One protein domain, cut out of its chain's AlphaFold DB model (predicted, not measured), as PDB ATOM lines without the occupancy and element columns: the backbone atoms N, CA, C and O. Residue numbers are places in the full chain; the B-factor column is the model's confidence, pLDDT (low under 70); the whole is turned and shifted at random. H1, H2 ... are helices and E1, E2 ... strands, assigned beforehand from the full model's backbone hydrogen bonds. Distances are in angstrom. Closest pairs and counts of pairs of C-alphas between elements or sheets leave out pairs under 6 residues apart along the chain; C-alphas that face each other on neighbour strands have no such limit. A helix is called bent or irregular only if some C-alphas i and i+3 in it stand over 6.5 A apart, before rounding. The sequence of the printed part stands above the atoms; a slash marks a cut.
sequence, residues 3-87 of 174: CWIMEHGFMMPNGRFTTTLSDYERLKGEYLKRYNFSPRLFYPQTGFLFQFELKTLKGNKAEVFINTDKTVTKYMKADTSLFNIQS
ATOM      1  N   CYS A   3       6.770  41.004 -35.275       52.66
ATOM      2  CA  CYS A   3       6.079  39.746 -35.549       52.66
ATOM      3  C   CYS A   3       4.699  40.033 -36.151       52.66
ATOM      4  O   CYS A   3       3.973  40.886 -35.638       52.66
ATOM      5  N   TRP A   4       4.337  39.320 -37.213       53.16
ATOM      6  CA  TRP A   4       3.098  39.519 -37.971       53.16
ATOM      7  C   TRP A   4       2.203  38.311 -37.897       53.16
ATOM      8  O   TRP A   4       2.521  37.337 -38.564       53.16
ATOM      9  N   ILE A   5       1.079  38.369 -37.193       53.62
ATOM     10  CA  ILE A   5       0.090  37.295 -37.305       53.62
ATOM     11  C   ILE A   5      -0.828  37.615 -38.482       53.62
ATOM     12  O   ILE A   5      -1.591  38.580 -38.431       53.62
ATOM     13  N   MET A   6      -0.706  36.821 -39.547       42.91
ATOM     14  CA  MET A   6      -1.704  36.738 -40.611       42.91
ATOM     15  C   MET A   6      -2.542  35.504 -40.321       42.91
ATOM     16  O   MET A   6      -2.087  34.380 -40.531       42.91
ATOM     17  N   GLU A   7      -3.754  35.693 -39.814       40.03
ATOM     18  CA  GLU A   7      -4.663  34.564 -39.681       40.03
ATOM     19  C   GLU A   7      -5.274  34.230 -41.048       40.03
ATOM     20  O   GLU A   7      -5.761  35.096 -41.775       40.03
ATOM     21  N   HIS A   8      -5.258  32.950 -41.418       38.16
ATOM     22  CA  HIS A   8      -6.072  32.467 -42.524       38.16
ATOM     23  C   HIS A   8      -7.528  32.380 -42.054       38.16
ATOM     24  O   HIS A   8      -7.905  31.447 -41.356       38.16
ATOM     25  N   GLY A   9      -8.333  33.359 -42.470       34.81
ATOM     26  CA  GLY A   9      -9.778  33.235 -42.657       34.81
ATOM     27  C   GLY A   9     -10.572  32.673 -41.479       34.81
ATOM     28  O   GLY A   9     -11.089  31.560 -41.558       34.81
ATOM     29  N   PHE A  10     -10.812  33.493 -40.454       37.50
ATOM     30  CA  PHE A  10     -12.010  33.316 -39.636       37.50
ATOM     31  C   PHE A  10     -13.228  33.700 -40.499       37.50
ATOM     32  O   PHE A  10     -13.612  34.868 -40.582       37.50
ATOM     33  N   MET A  11     -13.808  32.729 -41.215       34.72
ATOM     34  CA  MET A  11     -15.110  32.912 -41.863       34.72
ATOM     35  C   MET A  11     -16.166  33.069 -40.763       34.72
ATOM     36  O   MET A  11     -16.652  32.093 -40.194       34.72
ATOM     37  N   MET A  12     -16.505  34.317 -40.438       41.34
ATOM     38  CA  MET A  12     -17.705  34.625 -39.663       41.34
ATOM     39  C   MET A  12     -18.927  34.125 -40.459       41.34
ATOM     40  O   MET A  12     -19.002  34.397 -41.661       41.34
ATOM     41  N   PRO A  13     -19.883  33.406 -39.846       36.84
ATOM     42  CA  PRO A  13     -21.010  32.844 -40.578       36.84
ATOM     43  C   PRO A  13     -21.877  33.964 -41.180       36.84
ATOM     44  O   PRO A  13     -22.498  34.735 -40.456       36.84
ATOM     45  N   ASN A  14     -21.935  34.028 -42.511       42.00
ATOM     46  CA  ASN A  14     -23.007  34.639 -43.311       42.00
ATOM     47  C   ASN A  14     -23.317  36.144 -43.130       42.00
ATOM     48  O   ASN A  14     -24.486  36.525 -43.096       42.00
ATOM     49  N   GLY A  15     -22.313  37.026 -43.122       43.44
ATOM     50  CA  GLY A  15     -22.548  38.477 -43.194       43.44
ATOM     51  C   GLY A  15     -21.614  39.185 -44.172       43.44
ATOM     52  O   GLY A  15     -20.416  39.269 -43.921       43.44
ATOM     53  N   ARG A  16     -22.146  39.736 -45.274       41.31
ATOM     54  CA  ARG A  16     -21.424  40.745 -46.067       41.31
ATOM     55  C   ARG A  16     -21.266  41.993 -45.198       41.31
ATOM     56  O   ARG A  16     -22.225  42.734 -45.011       41.31
ATOM     57  N   PHE A  17     -20.069  42.224 -44.670       46.66
ATOM     58  CA  PHE A  17     -19.728  43.494 -44.042       46.66
ATOM     59  C   PHE A  17     -19.363  44.502 -45.132       46.66
ATOM     60  O   PHE A  17     -18.275  44.451 -45.696       46.66
ATOM     61  N   THR A  18     -20.260  45.438 -45.426       43.78
ATOM     62  CA  THR A  18     -19.884  46.709 -46.056       43.78
ATOM     63  C   THR A  18     -19.444  47.657 -44.943       43.78
ATOM     64  O   THR A  18     -20.198  48.535 -44.536       43.78
ATOM     65  N   THR A  19     -18.272  47.420 -44.353       46.44
ATOM     66  CA  THR A  19     -17.715  48.351 -43.362       46.44
ATOM     67  C   THR A  19     -17.032  49.497 -44.077       46.44
ATOM     68  O   THR A  19     -16.126  49.278 -44.877       46.44
ATOM     69  N   THR A  20     -17.442  50.714 -43.758       50.56
ATOM     70  CA  THR A  20     -16.744  51.930 -44.182       50.56
ATOM     71  C   THR A  20     -15.469  52.134 -43.350       50.56
ATOM     72  O   THR A  20     -15.319  51.547 -42.275       50.56
ATOM     73  N   LEU A  21     -14.548  53.000 -43.788       45.03
ATOM     74  CA  LEU A  21     -13.374  53.394 -42.984       45.03
ATOM     75  C   LEU A  21     -13.766  53.986 -41.613       45.03
ATOM     76  O   LEU A  21     -13.023  53.844 -40.647       45.03
ATOM     77  N   SER A  22     -14.949  54.597 -41.481       54.28
ATOM     78  CA  SER A  22     -15.465  55.055 -40.183       54.28
ATOM     79  C   SER A  22     -15.923  53.915 -39.268       54.28
ATOM     80  O   SER A  22     -15.808  54.027 -38.048       54.28
ATOM     81  N   ASP A  23     -16.375  52.787 -39.825       60.25
ATOM     82  CA  ASP A  23     -16.677  51.591 -39.031       60.25
ATOM     83  C   ASP A  23     -15.406  50.932 -38.492       60.25
ATOM     84  O   ASP A  23     -15.450  50.312 -37.432       60.25
ATOM     85  N   TYR A  24     -14.265  51.094 -39.174       64.00
ATOM     86  CA  TYR A  24     -12.984  50.530 -38.747       64.00
ATOM     87  C   TYR A  24     -12.559  51.040 -37.366       64.00
ATOM     88  O   TYR A  24     -12.305  50.225 -36.480       64.00
ATOM     89  N   GLU A  25     -12.516  52.358 -37.148       69.56
ATOM     90  CA  GLU A  25     -12.067  52.908 -35.858       69.56
ATOM     91  C   GLU A  25     -13.021  52.527 -34.718       69.56
ATOM     92  O   GLU A  25     -12.577  52.203 -33.612       69.56
ATOM     93  N   ARG A  26     -14.332  52.465 -34.995       75.56
ATOM     94  CA  ARG A  26     -15.337  52.015 -34.023       75.56
ATOM     95  C   ARG A  26     -15.176  50.533 -33.675       75.56
ATOM     96  O   ARG A  26     -15.054  50.197 -32.499       75.56
ATOM     97  N   LEU A  27     -15.142  49.653 -34.678       68.69
ATOM     98  CA  LEU A  27     -15.010  48.201 -34.492       68.69
ATOM     99  C   LEU A  27     -13.680  47.837 -33.834       68.69
ATOM    100  O   LEU A  27     -13.640  46.977 -32.955       68.69
ATOM    101  N   LYS A  28     -12.601  48.527 -34.211       71.06
ATOM    102  CA  LYS A  28     -11.309  48.450 -33.531       71.06
ATOM    103  C   LYS A  28     -11.469  48.824 -32.061       71.06
ATOM    104  O   LYS A  28     -11.136  48.009 -31.209       71.06
ATOM    105  N   GLY A  29     -12.033  49.986 -31.740       78.19
ATOM    106  CA  GLY A  29     -12.244  50.410 -30.351       78.19
ATOM    107  C   GLY A  29     -13.038  49.399 -29.514       78.19
ATOM    108  O   GLY A  29     -12.616  49.040 -28.413       78.19
ATOM    109  N   GLU A  30     -14.151  48.892 -30.046       80.75
ATOM    110  CA  GLU A  30     -15.002  47.903 -29.371       80.75
ATOM    111  C   GLU A  30     -14.282  46.564 -29.153       80.75
ATOM    112  O   GLU A  30     -14.294  46.029 -28.039       80.75
ATOM    113  N   TYR A  31     -13.616  46.037 -30.185       74.50
ATOM    114  CA  TYR A  31     -12.888  44.769 -30.114       74.50
ATOM    115  C   TYR A  31     -11.719  44.857 -29.126       74.50
ATOM    116  O   TYR A  31     -11.609  44.048 -28.204       74.50
ATOM    117  N   LEU A  32     -10.879  45.884 -29.263       78.12
ATOM    118  CA  LEU A  32      -9.711  46.096 -28.407       78.12
ATOM    119  C   LEU A  32     -10.109  46.249 -26.929       78.12
ATOM    120  O   LEU A  32      -9.485  45.648 -26.050       78.12
ATOM    121  N   LYS A  33     -11.206  46.966 -26.650       81.69
ATOM    122  CA  LYS A  33     -11.748  47.116 -25.292       81.69
ATOM    123  C   LYS A  33     -12.286  45.799 -24.733       81.69
ATOM    124  O   LYS A  33     -12.010  45.473 -23.581       81.69
ATOM    125  N   ARG A  34     -13.034  45.030 -25.532       82.88
ATOM    126  CA  ARG A  34     -13.630  43.753 -25.105       82.88
ATOM    127  C   ARG A  34     -12.577  42.717 -24.711       82.88
ATOM    128  O   ARG A  34     -12.797  41.971 -23.761       82.88
ATOM    129  N   TYR A  35     -11.459  42.675 -25.430       78.69
ATOM    130  CA  TYR A  35     -10.408  41.674 -25.227       78.69
ATOM    131  C   TYR A  35      -9.205  42.188 -24.422       78.69
ATOM    132  O   TYR A  35      -8.239  41.448 -24.250       78.69
ATOM    133  N   ASN A  36      -9.270  43.423 -23.906       79.31
ATOM    134  CA  ASN A  36      -8.173  44.095 -23.199       79.31
ATOM    135  C   ASN A  36      -6.836  43.980 -23.954       79.31
ATOM    136  O   ASN A  36      -5.810  43.538 -23.429       79.31
ATOM    137  N   PHE A  37      -6.894  44.314 -25.236       82.75
ATOM    138  CA  PHE A  37      -5.878  43.998 -26.226       82.75
ATOM    139  C   PHE A  37      -5.669  45.223 -27.114       82.75
ATOM    140  O   PHE A  37      -6.643  45.862 -27.489       82.75
ATOM    141  N   SER A  38      -4.426  45.598 -27.418       85.81
ATOM    142  CA  SER A  38      -4.105  46.823 -28.171       85.81
ATOM    143  C   SER A  38      -2.877  46.611 -29.066       85.81
ATOM    144  O   SER A  38      -1.791  47.112 -28.764       85.81
ATOM    145  N   PRO A  39      -3.007  45.831 -30.153       85.62
ATOM    146  CA  PRO A  39      -1.899  45.508 -31.038       85.62
ATOM    147  C   PRO A  39      -1.406  46.770 -31.740       85.62
ATOM    148  O   PRO A  39      -2.118  47.770 -31.862       85.62
ATOM    149  N   ARG A  40      -0.178  46.715 -32.259       81.12
ATOM    150  CA  ARG A  40       0.417  47.857 -32.958       81.12
ATOM    151  C   ARG A  40      -0.346  48.205 -34.235       81.12
ATOM    152  O   ARG A  40      -0.526  49.380 -34.536       81.12
ATOM    153  N   LEU A  41      -0.799  47.181 -34.950       80.69
ATOM    154  CA  LEU A  41      -1.710  47.304 -36.082       80.69
ATOM    155  C   LEU A  41      -2.766  46.212 -36.007       80.69
ATOM    156  O   LEU A  41      -2.495  45.101 -35.543       80.69
ATOM    157  N   PHE A  42      -3.951  46.551 -36.500       79.94
ATOM    158  CA  PHE A  42      -5.089  45.655 -36.583       79.94
ATOM    159  C   PHE A  42      -5.902  45.975 -37.834       79.94
ATOM    160  O   PHE A  42      -6.371  47.104 -37.937       79.94
ATOM    161  N   TYR A  43      -6.088  45.027 -38.752       76.56
ATOM    162  CA  TYR A  43      -6.970  45.172 -39.920       76.56
ATOM    163  C   TYR A  43      -7.964  44.004 -39.964       76.56
ATOM    164  O   TYR A  43      -7.628  42.934 -40.469       76.56
ATOM    165  N   PRO A  44      -9.187  44.168 -39.423       69.69
ATOM    166  CA  PRO A  44     -10.173  43.088 -39.370       69.69
ATOM    167  C   PRO A  44     -10.753  42.737 -40.746       69.69
ATOM    168  O   PRO A  44     -11.150  41.598 -40.967       69.69
ATOM    169  N   GLN A  45     -10.787  43.696 -41.676       66.81
ATOM    170  CA  GLN A  45     -11.457  43.551 -42.973       66.81
ATOM    171  C   GLN A  45     -10.742  42.571 -43.917       66.81
ATOM    172  O   GLN A  45     -11.392  41.882 -44.696       66.81
ATOM    173  N   THR A  46      -9.421  42.427 -43.795       63.44
ATOM    174  CA  THR A  46      -8.601  41.511 -44.605       63.44
ATOM    175  C   THR A  46      -8.293  40.200 -43.891       63.44
ATOM    176  O   THR A  46      -7.152  39.743 -43.888       63.44
ATOM    177  N   GLY A  47      -9.290  39.608 -43.233       64.69
ATOM    178  CA  GLY A  47      -9.097  38.349 -42.510       64.69
ATOM    179  C   GLY A  47      -8.259  38.494 -41.237       64.69
ATOM    180  O   GLY A  47      -7.541  37.569 -40.887       64.69
ATOM    181  N   PHE A  48      -8.380  39.630 -40.537       71.50
ATOM    182  CA  PHE A  48      -7.714  39.907 -39.257       71.50
ATOM    183  C   PHE A  48      -6.174  39.877 -39.335       71.50
ATOM    184  O   PHE A  48      -5.507  38.964 -38.852       71.50
ATOM    185  N   LEU A  49      -5.586  40.939 -39.891       79.25
ATOM    186  CA  LEU A  49      -4.141  41.170 -39.814       79.25
ATOM    187  C   LEU A  49      -3.779  41.809 -38.469       79.25
ATOM    188  O   LEU A  49      -4.294  42.881 -38.138       79.25
ATOM    189  N   PHE A  50      -2.838  41.210 -37.740       84.50
ATOM    190  CA  PHE A  50      -2.279  41.781 -36.514       84.50
ATOM    191  C   PHE A  50      -0.770  41.994 -36.620       84.50
ATOM    192  O   PHE A  50      -0.025  41.138 -37.103       84.50
ATOM    193  N   GLN A  51      -0.302  43.112 -36.069       86.56
ATOM    194  CA  GLN A  51       1.124  43.369 -35.875       86.56
ATOM    195  C   GLN A  51       1.466  43.449 -34.390       86.56
ATOM    196  O   GLN A  51       0.880  44.238 -33.640       86.56
ATOM    197  N   PHE A  52       2.500  42.707 -34.002       90.00
ATOM    198  CA  PHE A  52       3.071  42.709 -32.662       90.00
ATOM    199  C   PHE A  52       4.543  43.084 -32.679       90.00
ATOM    200  O   PHE A  52       5.271  42.857 -33.649       90.00
ATOM    201  N   GLU A  53       5.012  43.621 -31.560       89.94
ATOM    202  CA  GLU A  53       6.435  43.859 -31.372       89.94
ATOM    203  C   GLU A  53       7.088  42.635 -30.726       89.94
ATOM    204  O   GLU A  53       6.623  42.131 -29.703       89.94
ATOM    205  N   LEU A  54       8.174  42.150 -31.331       91.94
ATOM    206  CA  LEU A  54       8.945  41.040 -30.787       91.94
ATOM    207  C   LEU A  54       9.851  41.560 -29.670       91.94
ATOM    208  O   LEU A  54      10.700  42.421 -29.910       91.94
ATOM    209  N   LYS A  55       9.692  41.000 -28.472       93.62
ATOM    210  CA  LYS A  55      10.527  41.287 -27.305       93.62
ATOM    211  C   LYS A  55      11.787  40.432 -27.317       93.62
ATOM    212  O   LYS A  55      12.890  40.969 -27.295       93.62
ATOM    213  N   THR A  56      11.637  39.108 -27.390       94.88
ATOM    214  CA  THR A  56      12.762  38.170 -27.500       94.88
ATOM    215  C   THR A  56      12.419  36.986 -28.400       94.88
ATOM    216  O   THR A  56      11.255  36.630 -28.574       94.88
ATOM    217  N   LEU A  57      13.448  36.364 -28.977       93.94
ATOM    218  CA  LEU A  57      13.351  35.090 -29.686       93.94
ATOM    219  C   LEU A  57      14.394  34.144 -29.091       93.94
ATOM    220  O   LEU A  57      15.588  34.435 -29.142       93.94
ATOM    221  N   LYS A  58      13.945  33.042 -28.487       95.50
ATOM    222  CA  LYS A  58      14.817  32.031 -27.870       95.50
ATOM    223  C   LYS A  58      14.458  30.658 -28.419       95.50
ATOM    224  O   LYS A  58      13.427  30.091 -28.057       95.50
ATOM    225  N   GLY A  59      15.295  30.135 -29.315       94.56
ATOM    226  CA  GLY A  59      14.984  28.916 -30.060       94.56
ATOM    227  C   GLY A  59      13.661  29.067 -30.817       94.56
ATOM    228  O   GLY A  59      13.466  30.041 -31.534       94.56
ATOM    229  N   ASN A  60      12.727  28.141 -30.594       95.00
ATOM    230  CA  ASN A  60      11.409  28.132 -31.239       95.00
ATOM    231  C   ASN A  60      10.326  28.941 -30.484       95.00
ATOM    232  O   ASN A  60       9.128  28.723 -30.665       95.00
ATOM    233  N   LYS A  61      10.715  29.841 -29.575       95.69
ATOM    234  CA  LYS A  61       9.776  30.603 -28.743       95.69
ATOM    235  C   LYS A  61       9.948  32.099 -28.977       95.69
ATOM    236  O   LYS A  61      10.976  32.672 -28.615       95.69
ATOM    237  N   ALA A  62       8.925  32.718 -29.555       94.69
ATOM    238  CA  ALA A  62       8.808  34.159 -29.712       94.69
ATOM    239  C   ALA A  62       8.063  34.745 -28.509       94.69
ATOM    240  O   ALA A  62       6.942  34.342 -28.207       94.69
ATOM    241  N   GLU A  63       8.685  35.686 -27.812       95.25
ATOM    242  CA  GLU A  63       8.060  36.505 -26.776       95.25
ATOM    243  C   GLU A  63       7.635  37.831 -27.416       95.25
ATOM    244  O   GLU A  63       8.477  38.552 -27.954       95.25
ATOM    245  N   VAL A  64       6.344  38.159 -27.382       93.38
ATOM    246  CA  VAL A  64       5.780  39.334 -28.064       93.38
ATOM    247  C   VAL A  64       4.992  40.226 -27.123       93.38
ATOM    248  O   VAL A  64       4.287  39.747 -26.232       93.38
ATOM    249  N   PHE A  65       5.074  41.532 -27.360       92.38
ATOM    250  CA  PHE A  65       4.171  42.504 -26.766       92.38
ATOM    251  C   PHE A  65       2.860  42.508 -27.542       92.38
ATOM    252  O   PHE A  65       2.844  42.809 -28.738       92.38
ATOM    253  N   ILE A  66       1.771  42.178 -26.853       89.81
ATOM    254  CA  ILE A  66       0.434  42.187 -27.458       89.81
ATOM    255  C   ILE A  66      -0.231  43.565 -27.396       89.81
ATOM    256  O   ILE A  66      -1.178  43.813 -28.135       89.81
ATOM    257  N   ASN A  67       0.302  44.450 -26.546       88.62
ATOM    258  CA  ASN A  67      -0.162  45.818 -26.360       88.62
ATOM    259  C   ASN A  67       0.912  46.837 -26.765       88.62
ATOM    260  O   ASN A  67       2.110  46.612 -26.568       88.62
ATOM    261  N   THR A  68       0.475  47.984 -27.281       84.88
ATOM    262  CA  THR A  68       1.330  49.123 -27.663       84.88
ATOM    263  C   THR A  68       2.101  49.733 -26.491       84.88
ATOM    264  O   THR A  68       3.229  50.184 -26.682       84.88
ATOM    265  N   ASP A  69       1.543  49.688 -25.279       88.81
ATOM    266  CA  ASP A  69       2.193  50.126 -24.034       88.81
ATOM    267  C   ASP A  69       3.271  49.152 -23.517       88.81
ATOM    268  O   ASP A  69       3.991  49.462 -22.569       88.81
ATOM    269  N   LYS A  70       3.394  47.978 -24.153       89.19
ATOM    270  CA  LYS A  70       4.351  46.914 -23.825       89.19
ATOM    271  C   LYS A  70       4.208  46.344 -22.408       89.19
ATOM    272  O   LYS A  70       5.122  45.676 -21.925       89.19
ATOM    273  N   THR A  71       3.066  46.540 -21.752       90.25
ATOM    274  CA  THR A  71       2.819  46.014 -20.399       90.25
ATOM    275  C   THR A  71       2.454  44.532 -20.395       90.25
ATOM    276  O   THR A  71       2.760  43.818 -19.441       90.25
ATOM    277  N   VAL A  72       1.854  44.035 -21.482       90.75
ATOM    278  CA  VAL A  72       1.425  42.637 -21.601       90.75
ATOM    279  C   VAL A  72       2.266  41.892 -22.627       90.75
ATOM    280  O   VAL A  72       2.411  42.307 -23.778       90.75
ATOM    281  N   THR A  73       2.793  40.744 -22.202       93.38
ATOM    282  CA  THR A  73       3.620  39.862 -23.024       93.38
ATOM    283  C   THR A  73       2.969  38.487 -23.178       93.38
ATOM    284  O   THR A  73       2.397  37.953 -22.224       93.38
ATOM    285  N   LYS A  74       3.077  37.893 -24.369       92.62
ATOM    286  CA  LYS A  74       2.661  36.513 -24.659       92.62
ATOM    287  C   LYS A  74       3.770  35.757 -25.376       92.62
ATOM    288  O   LYS A  74       4.728  36.347 -25.869       92.62
ATOM    289  N   TYR A  75       3.631  34.438 -25.411       93.62
ATOM    290  CA  TYR A  75       4.572  33.554 -26.077       93.62
ATOM    291  C   TYR A  75       3.902  32.833 -27.233       93.62
ATOM    292  O   TYR A  75       2.769  32.377 -27.103       93.62
ATOM    293  N   MET A  76       4.633  32.698 -28.329       91.69
ATOM    294  CA  MET A  76       4.182  32.026 -29.539       91.69
ATOM    295  C   MET A  76       5.277  31.092 -30.050       91.69
ATOM    296  O   MET A  76       6.467  31.333 -29.826       91.69
ATOM    297  N   LYS A  77       4.879  30.018 -30.731       93.69
ATOM    298  CA  LYS A  77       5.812  29.109 -31.401       93.69
ATOM    299  C   LYS A  77       6.309  29.776 -32.683       93.69
ATOM    300  O   LYS A  77       5.482  30.122 -33.512       93.69
ATOM    301  N   ALA A  78       7.616  29.984 -32.827       90.81
ATOM    302  CA  ALA A  78       8.186  30.760 -33.934       90.81
ATOM    303  C   ALA A  78       8.143  30.022 -35.285       90.81
ATOM    304  O   ALA A  78       8.009  30.647 -36.328       90.81
ATOM    305  N   ASP A  79       8.243  28.698 -35.249       90.62
ATOM    306  CA  ASP A  79       8.121  27.789 -36.384       90.62
ATOM    307  C   ASP A  79       6.644  27.447 -36.598       90.62
ATOM    308  O   ASP A  79       6.106  26.459 -36.076       90.62
ATOM    309  N   THR A  80       5.960  28.362 -37.273       88.56
ATOM    310  CA  THR A  80       4.557  28.248 -37.654       88.56
ATOM    311  C   THR A  80       4.311  28.993 -38.960       88.56
ATOM    312  O   THR A  80       4.966  29.989 -39.252       88.56
ATOM    313  N   SER A  81       3.334  28.528 -39.735       86.38
ATOM    314  CA  SER A  81       2.855  29.209 -40.939       86.38
ATOM    315  C   SER A  81       1.873  30.349 -40.646       86.38
ATOM    316  O   SER A  81       1.515  31.084 -41.558       86.38
ATOM    317  N   LEU A  82       1.433  30.509 -39.391       82.94
ATOM    318  CA  LEU A  82       0.444  31.521 -38.997       82.94
ATOM    319  C   LEU A  82       1.015  32.941 -38.947       82.94
ATOM    320  O   LEU A  82       0.273  33.922 -38.900       82.94
ATOM    321  N   PHE A  83       2.336  33.075 -38.871       84.62
ATOM    322  CA  PHE A  83       2.959  34.380 -38.771       84.62
ATOM    323  C   PHE A  83       4.358  34.420 -39.346       84.62
ATOM    324  O   PHE A  83       5.066  33.419 -39.392       84.62
ATOM    325  N   ASN A  84       4.774  35.624 -39.731       86.75
ATOM    326  CA  ASN A  84       6.138  35.883 -40.161       86.75
ATOM    327  C   ASN A  84       6.834  36.826 -39.172       86.75
ATOM    328  O   ASN A  84       6.302  37.878 -38.805       86.75
ATOM    329  N   ILE A  85       8.037  36.457 -38.733       88.88
ATOM    330  CA  ILE A  85       8.896  37.326 -37.930       88.88
ATOM    331  C   ILE A  85       9.838  38.050 -38.882       88.88
ATOM    332  O   ILE A  85      10.670  37.435 -39.541       88.88
ATOM    333  N   GLN A  86       9.747  39.374 -38.917       88.06
ATOM    334  CA  GLN A  86      10.543  40.188 -39.823       88.06
ATOM    335  C   GLN A  86      11.222  41.345 -39.091       88.06
ATOM    336  O   GLN A  86      10.740  41.892 -38.095       88.06
ATOM    337  N   SER A  87      12.382  41.755 -39.597       88.31
ATOM    338  CA  SER A  87      12.977  43.021 -39.173       88.31
ATOM    339  C   SER A  87      12.146  44.194 -39.703       88.31
ATOM    340  O   SER A  87      11.504  44.085 -40.743       88.31
TER     341      SER A  87
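What this domain is: This is residues 3 to 87 of the 174 residues of an uncharacterized protein of Pararcticibacter amylolyticus (UniProt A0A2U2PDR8). A strongly twisted sheet of six strands is strung along the long bent strand E3, with E1 and E2 beside its first part, E4 beside its later part, and E5 and E6 beyond E4 and E1. The helix H1 lies towards the opposite end of the long axis from the E3-E4 turn and only grazes the sheet, and a long loop, residues 7 to 20, runs from E1 round that end to H1. The printed part has 85 residues, with one named helix and six named strands, H1 following E1 along the chain and coming before E2; the class is mixed, helices and strands, and the sheet is branched, with the neighbour pairs E1 and E3, E1 and E6, E2 and E3, E3 and E4, and E4 and E5, each antiparallel. It is elongated, 42 by 27 by 21 A, yet only just compact, close to loose, with a radius of gyration of the C-alphas of 14.0 A.

Where its parts are: Find C-alpha 3 at (6.079, 39.746, -35.549), where E1, residues 3 to 6, begins. H1, residues 21 to 35, starts at C-alpha 21 at (-13.374, 53.394, -42.984) and measures 21.5 A. Next come E2, residues 41 to 43, and E3, residues 49 to 58, 24.2 A long, which bends by 76 degrees at residue 55. E4, residues 61 to 65, spans 13.3 A, and E5, residues 73 to 77, spans 13.8 A. E6, residues 83 to 86, ends at C-alpha 86 at (10.543, 40.188, -39.823).

How they stand to each other: Look first at E3, whose pairing is staggered: E1 lies on one side of it, E2 and E4 on the other side. For E1, find N 5 and O 50 at 3.0 A. E2 and E3 form a hairpin, with N 43 and O 49 at 2.9 A. E3 and E4 form another, with N 63 and O 56 at 2.8 A. E4 and E5 form a third, with N 62 and O 76 at 2.8 A; E2 E3 E4 E5 make a meander, each strand the antiparallel neighbour of the one before. E6 is an edge strand beside E1, with N 4 and O 84 at 2.9 A. E5 and E6 are apart. H1 only grazes the sheet with residues 24 to 32; its closest C-alphas to E2 are those of Lys 28 and Phe 42, 7.5 A apart. In H1, 9 of 11 O i to N i+4 pairs are within hydrogen-bond range.

The domain as a whole: The two C-alphas farthest apart are those of Thr 18 and Gly 59, at 42.3 A. The printed part has no cut. The link from E1 to H1, 14 residues, is long. The mean pLDDT of the printed part is 74.8, and it is under 70 at residues 3 to 25, 27 and 44 to 47.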